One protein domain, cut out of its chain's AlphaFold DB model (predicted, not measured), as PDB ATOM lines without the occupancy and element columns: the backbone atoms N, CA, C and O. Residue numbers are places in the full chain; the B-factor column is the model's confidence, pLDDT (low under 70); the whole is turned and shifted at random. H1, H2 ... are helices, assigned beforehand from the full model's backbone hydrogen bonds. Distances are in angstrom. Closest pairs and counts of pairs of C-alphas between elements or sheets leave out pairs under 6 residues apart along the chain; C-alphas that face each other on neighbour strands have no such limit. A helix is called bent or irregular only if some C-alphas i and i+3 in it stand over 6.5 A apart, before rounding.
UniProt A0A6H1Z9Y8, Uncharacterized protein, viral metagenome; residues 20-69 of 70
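What this domain is: This is residues 20 to 69 of the 70 residues of an uncharacterized protein of viral metagenome (UniProt A0A6H1Z9Y8). A short helix, H1, packs on the last part of a long, slightly bent helix, H2, and the long link between them loops out to the far end of H2, making a rod. The printed part has 50 residues with two named helices, H1 then H2, and no named strand: all helix. It is loose, with a radius of gyration of the C-alphas of 13.1 A and spans of 44 by 17 by 12 A.

How they stand to each other: H1, residues 20 to 30, touches H2b, residues 56 to 68, the closest C-alphas being those of Val 22 and Leu 63, 6.9 A apart. They run opposite ways at a steep tilt of 38 degrees, only just past shallow. H1 and H2a, residues 42 to 53, are apart. Every O i to N i+4 pair is within hydrogen-bond range in H1, H2a and H2b.

Where its parts are: H1 begins at C-alpha 20 (217.326, 214.371, 174.666) and is 15.4 A long. H2, residues 42 to 68, was assigned as one helix by its hydrogen bonds but is bent: C-alphas 53 and 56 are 6.7 A apart. Its arms H2a, 16.3 A, and H2b, 18.8 A, stand at a shallow tilt of 26 degrees. H2b ends at C-alpha 68 (202.636, 216.258, 172.169).

The domain as a whole: The farthest C-alphas, of Lys 39 and Gly 69, are 44.2 A apart. The printed part has no cut. The link from H1 to H2, 11 residues, is long, and residues 38 to 43 stand free. The model's pLDDT is under 70 at residues 35 to 40 and 69.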
ATOM      1  N   THR A  20     216.454 215.518 174.378       87.44
ATOM      2  CA  THR A  20     217.326 214.371 174.666       87.44
ATOM      3  C   THR A  20     218.009 214.478 176.033       87.44
ATOM      4  O   THR A  20     218.259 213.469 176.690       87.44
ATOM      5  N   GLU A  21     218.354 215.687 176.474       85.25
ATOM      6  CA  GLU A  21     218.949 215.914 177.795       85.25
ATOM      7  C   GLU A  21     217.911 215.760 178.904       85.25
ATOM      8  O   GLU A  21     218.193 215.100 179.903       85.25
ATOM      9  N   VAL A  22     216.691 216.264 178.696       84.81
ATOM     10  CA  VAL A  22     215.567 216.062 179.625       84.81
ATOM     11  C   VAL A  22     215.262 214.570 179.802       84.81
ATOM     12  O   VAL A  22     215.133 214.095 180.930       84.81
ATOM     13  N   GLU A  23     215.234 213.801 178.711       86.19
ATOM     14  CA  GLU A  23     215.048 212.343 178.747       86.19
ATOM     15  C   GLU A  23     216.150 211.628 179.544       86.19
ATOM     16  O   GLU A  23     215.865 210.730 180.338       86.19
ATOM     17  N   LYS A  24     217.416 212.035 179.371       86.56
ATOM     18  CA  LYS A  24     218.546 211.472 180.127       86.56
ATOM     19  C   LYS A  24     218.436 211.768 181.620       86.56
ATOM     20  O   LYS A  24     218.718 210.878 182.420       86.56
ATOM     21  N   ILE A  25     218.036 212.985 181.988       85.38
ATOM     22  CA  ILE A  25     217.863 213.387 183.389       85.38
ATOM     23  C   ILE A  25     216.734 212.579 184.028       85.38
ATOM     24  O   ILE A  25     216.938 211.999 185.090       85.38
ATOM     25  N   LEU A  26     215.578 212.476 183.369       84.25
ATOM     26  CA  LEU A  26     214.456 211.682 183.872       84.25
ATOM     27  C   LEU A  26     214.842 210.218 184.065       84.25
ATOM     28  O   LEU A  26     214.618 209.663 185.134       84.25
ATOM     29  N   LYS A  27     215.523 209.624 183.081       85.94
ATOM     30  CA  LYS A  27     216.008 208.247 183.187       85.94
ATOM     31  C   LYS A  27     217.012 208.067 184.329       85.94
ATOM     32  O   LYS A  27     216.988 207.045 185.008       85.94
ATOM     33  N   ALA A  28     217.899 209.037 184.546       84.06
ATOM     34  CA  ALA A  28     218.828 209.002 185.671       84.06
ATOM     35  C   ALA A  28     218.086 209.071 187.014       84.06
ATOM     36  O   ALA A  28     218.437 208.335 187.932       84.06
ATOM     37  N   LEU A  29     217.046 209.905 187.111       82.94
ATOM     38  CA  LEU A  29     216.232 210.046 188.318       82.94
ATOM     39  C   LEU A  29     215.378 208.797 188.596       82.94
ATOM     40  O   LEU A  29     215.321 208.367 189.745       82.94
ATOM     41  N   ASP A  30     214.811 208.162 187.567       81.75
ATOM     42  CA  ASP A  30     214.029 206.918 187.684       81.75
ATOM     43  C   ASP A  30     214.829 205.751 188.270       81.75
ATOM     44  O   ASP A  30     214.297 204.908 188.992       81.75
ATOM     45  N   HIS A  31     216.121 205.690 187.954       81.94
ATOM     46  CA  HIS A  31     217.026 204.657 188.451       81.94
ATOM     47  C   HIS A  31     217.830 205.099 189.679       81.94
ATOM     48  O   HIS A  31     218.717 204.367 190.121       81.94
ATOM     49  N   SER A  32     217.546 206.282 190.227       77.25
ATOM     50  CA  SER A  32     218.233 206.798 191.407       77.25
ATOM     51  C   SER A  32     217.454 206.481 192.679       77.25
ATOM     52  O   SER A  32     216.267 206.779 192.803       77.25
ATOM     53  N   GLU A  33     218.138 205.908 193.666       73.62
ATOM     54  CA  GLU A  33     217.605 205.800 195.019       73.62
ATOM     55  C   GLU A  33     218.118 206.983 195.837       73.62
ATOM     56  O   GLU A  33     219.292 207.064 196.196       73.62
ATOM     57  N   ILE A  34     217.233 207.935 196.128       70.75
ATOM     58  CA  ILE A  34     217.553 209.019 197.059       70.75
ATOM     59  C   ILE A  34     217.304 208.487 198.475       70.75
ATOM     60  O   ILE A  34     216.166 208.530 198.967       70.75
ATOM     61  N   SER A  35     218.363 207.975 199.106       64.88
ATOM     62  CA  SER A  35     218.381 207.534 200.504       64.88
ATOM     63  C   SER A  35     218.859 208.654 201.430       64.88
ATOM     64  O   SER A  35     219.883 209.278 201.157       64.88
ATOM     65  N   TYR A  36     218.158 208.865 202.545       66.56
ATOM     66  CA  TYR A  36     218.564 209.782 203.615       66.56
ATOM     67  C   TYR A  36     218.813 208.999 204.899       66.56
ATOM     68  O   TYR A  36     217.960 208.225 205.323       66.56
ATOM     69  N   ASP A  37     219.965 209.215 205.531       69.06
ATOM     70  CA  ASP A  37     220.390 208.479 206.728       69.06
ATOM     71  C   ASP A  37     219.764 208.996 208.039       69.06
ATOM     72  O   ASP A  37     220.089 208.507 209.121       69.06
ATOM     73  N   GLY A  38     218.870 209.989 207.954       59.78
ATOM     74  CA  GLY A  38     218.153 210.573 209.091       59.78
ATOM     75  C   GLY A  38     219.037 211.320 210.098       59.78
ATOM     76  O   GLY A  38     218.521 211.827 211.090       59.78
ATOM     77  N   LYS A  39     220.353 211.402 209.857       68.38
ATOM     78  CA  LYS A  39     221.318 212.149 210.683       68.38
ATOM     79  C   LYS A  39     221.617 213.538 210.126       68.38
ATOM     80  O   LYS A  39     222.341 214.307 210.754       68.38
ATOM     81  N   THR A  40     221.074 213.835 208.951       65.00
ATOM     82  CA  THR A  40     221.377 215.025 208.165       65.00
ATOM     83  C   THR A  40     220.286 216.085 208.339       65.00
ATOM     84  O   THR A  40     219.106 215.764 208.471       65.00
ATOM     85  N   ASP A  41     220.732 217.339 208.370       72.25
ATOM     86  CA  ASP A  41     219.990 218.576 208.611       72.25
ATOM     87  C   ASP A  41     218.578 218.646 207.957       72.25
ATOM     88  O   ASP A  41     218.422 218.222 206.802       72.25
ATOM     89  N   PRO A  42     217.546 219.185 208.650       74.06
ATOM     90  CA  PRO A  42     216.169 219.288 208.148       74.06
ATOM     91  C   PRO A  42     216.012 219.948 206.771       74.06
ATOM     92  O   PRO A  42     215.091 219.591 206.033       74.06
ATOM     93  N   GLU A  43     216.897 220.875 206.391       73.75
ATOM     94  CA  GLU A  43     216.863 221.517 205.070       73.75
ATOM     95  C   GLU A  43     217.149 220.506 203.955       73.75
ATOM     96  O   GLU A  43     216.570 220.562 202.869       73.75
ATOM     97  N   THR A  44     217.986 219.516 204.253       75.62
ATOM     98  CA  THR A  44     218.403 218.484 203.301       75.62
ATOM     99  C   THR A  44     217.261 217.481 203.075       75.62
ATOM    100  O   THR A  44     216.964 217.114 201.936       75.62
ATOM    101  N   LEU A  45     216.519 217.130 204.135       78.38
ATOM    102  CA  LEU A  45     215.272 216.360 204.021       78.38
ATOM    103  C   LEU A  45     214.231 217.105 203.169       78.38
ATOM    104  O   LEU A  45     213.649 216.519 202.258       78.38
ATOM    105  N   SER A  46     214.042 218.403 203.425       79.06
ATOM    106  CA  SER A  46     213.119 219.252 202.662       79.06
ATOM    107  C   SER A  46     213.481 219.302 201.173       79.06
ATOM    108  O   SER A  46     212.625 219.102 200.308       79.06
ATOM    109  N   ALA A  47     214.768 219.461 200.850       80.88
ATOM    110  CA  ALA A  47     215.253 219.443 199.473       80.88
ATOM    111  C   ALA A  47     214.993 218.093 198.782       80.88
ATOM    112  O   ALA A  47     214.552 218.051 197.632       80.88
ATOM    113  N   ALA A  48     215.213 216.978 199.482       78.00
ATOM    114  CA  ALA A  48     214.945 215.644 198.950       78.00
ATOM    115  C   ALA A  48     213.458 215.417 198.665       78.00
ATOM    116  O   ALA A  48     213.095 214.822 197.645       78.00
ATOM    117  N   GLU A  49     212.593 215.902 199.555       82.31
ATOM    118  CA  GLU A  49     211.152 215.853 199.355       82.31
ATOM    119  C   GLU A  49     210.710 216.705 198.168       82.31
ATOM    120  O   GLU A  49     209.926 216.222 197.353       82.31
ATOM    121  N   TYR A  50     211.247 217.919 198.023       85.50
ATOM    122  CA  TYR A  50     210.970 218.783 196.875       85.50
ATOM    123  C   TYR A  50     211.358 218.109 195.552       85.50
ATOM    124  O   TYR A  50     210.563 218.079 194.609       85.50
ATOM    125  N   VAL A  51     212.546 217.495 195.485       83.19
ATOM    126  CA  VAL A  51     212.999 216.799 194.271       83.19
ATOM    127  C   VAL A  51     212.041 215.665 193.894       83.19
ATOM    128  O   VAL A  51     211.649 215.557 192.732       83.19
ATOM    129  N   LYS A  52     211.618 214.851 194.871       80.62
ATOM    130  CA  LYS A  52     210.727 213.703 194.635       80.62
ATOM    131  C   LYS A  52     209.287 214.105 194.313       80.62
ATOM    132  O   LYS A  52     208.674 213.496 193.443       80.62
ATOM    133  N   LYS A  53     208.728 215.064 195.054       85.44
ATOM    134  CA  LYS A  53     207.290 215.381 195.023       85.44
ATOM    135  C   LYS A  53     206.934 216.473 194.022       85.44
ATOM    136  O   LYS A  53     205.809 216.480 193.538       85.44
ATOM    137  N   GLU A  54     207.857 217.381 193.719       86.00
ATOM    138  CA  GLU A  54     207.577 218.537 192.864       86.00
ATOM    139  C   GLU A  54     208.411 218.556 191.592       86.00
ATOM    140  O   GLU A  54     207.854 218.603 190.495       86.00
ATOM    141  N   PHE A  55     209.738 218.520 191.721       84.44
ATOM    142  CA  PHE A  55     210.623 218.703 190.572       84.44
ATOM    143  C   PHE A  55     210.504 217.552 189.569       84.44
ATOM    144  O   PHE A  55     210.332 217.795 188.376       84.44
ATOM    145  N   TYR A  56     210.558 216.307 190.050       84.25
ATOM    146  CA  TYR A  56     210.504 215.130 189.186       84.25
ATOM    147  C   TYR A  56     209.187 215.031 188.384       84.25
ATOM    148  O   TYR A  56     209.258 214.921 187.156       84.25
ATOM    149  N   PRO A  57     207.991 215.176 188.999       87.06
ATOM    150  CA  PRO A  57     206.733 215.210 188.251       87.06
ATOM    151  C   PRO A  57     206.657 216.343 187.222       87.06
ATOM    152  O   PRO A  57     206.285 216.088 186.078       87.06
ATOM    153  N   LYS A  58     207.068 217.566 187.588       86.56
ATOM    154  CA  LYS A  58     207.069 218.718 186.669       86.56
ATOM    155  C   LYS A  58     207.978 218.476 185.464       86.56
ATOM    156  O   LYS A  58     207.598 218.774 184.336       86.56
ATOM    157  N   LEU A  59     209.158 217.890 185.672       84.38
ATOM    158  CA  LEU A  59     210.073 217.564 184.577       84.38
ATOM    159  C   LEU A  59     209.479 216.503 183.632       84.38
ATOM    160  O   LEU A  59     209.625 216.605 182.414       84.38
ATOM    161  N   ALA A  60     208.775 215.509 184.180       84.38
ATOM    162  CA  ALA A  60     208.086 214.494 183.388       84.38
ATOM    163  C   ALA A  60     206.914 215.083 182.580       84.38
ATOM    164  O   ALA A  60     206.687 214.673 181.441       84.38
ATOM    165  N   GLU A  61     206.187 216.052 183.140       86.44
ATOM    166  CA  GLU A  61     205.142 216.803 182.432       86.44
ATOM    167  C   GLU A  61     205.713 217.625 181.278       86.44
ATOM    168  O   GLU A  61     205.237 217.481 180.154       86.44
ATOM    169  N   VAL A  62     206.795 218.377 181.503       84.19
ATOM    170  CA  VAL A  62     207.483 219.131 180.441       84.19
ATOM    171  C   VAL A  62     207.898 218.206 179.295       84.19
ATOM    172  O   VAL A  62     207.674 218.520 178.128       84.19
ATOM    173  N   LEU A  63     208.441 217.020 179.595       82.12
ATOM    174  CA  LEU A  63     208.778 216.060 178.543       82.12
ATOM    175  C   LEU A  63     207.531 215.561 177.792       82.12
ATOM    176  O   LEU A  63     207.587 215.363 176.575       82.12
ATOM    177  N   LYS A  64     206.401 215.344 178.475       85.12
ATOM    178  CA  LYS A  64     205.140 214.971 177.811       85.12
ATOM    179  C   LYS A  64     204.647 216.081 176.890       85.12
ATOM    180  O   LYS A  64     204.246 215.771 175.770       85.12
ATOM    181  N   GLU A  65     204.712 217.335 177.320       84.00
ATOM    182  CA  GLU A  65     204.334 218.494 176.505       84.00
ATOM    183  C   GLU A  65     205.223 218.618 175.265       84.00
ATOM    184  O   GLU A  65     204.708 218.725 174.157       84.00
ATOM    185  N   LEU A  66     206.544 218.465 175.411       79.06
ATOM    186  CA  LEU A  66     207.488 218.443 174.284       79.06
ATOM    187  C   LEU A  66     207.257 217.276 173.308       79.06
ATOM    188  O   LEU A  66     207.705 217.323 172.165       79.06
ATOM    189  N   ASN A  67     206.603 216.202 173.755       77.81
ATOM    190  CA  ASN A  67     206.242 215.059 172.914       77.81
ATOM    191  C   ASN A  67     204.896 215.230 172.194       77.81
ATOM    192  O   ASN A  67     204.704 214.609 171.153       77.81
ATOM    193  N   HIS A  68     203.972 216.028 172.741       72.12
ATOM    194  CA  HIS A  68     202.636 216.258 172.169       72.12
ATOM    195  C   HIS A  68     202.512 217.612 171.451       72.12
ATOM    196  O   HIS A  68     201.568 217.811 170.693       72.12
ATOM    197  N   GLY A  69     203.454 218.531 171.667       55.88
ATOM    198  CA  GLY A  69     203.622 219.761 170.900       55.88
ATOM    199  C   GLY A  69     204.472 219.516 169.655       55.88
ATOM    200  O   GLY A  69     205.669 219.802 169.645       55.88
TER     201      GLY A  69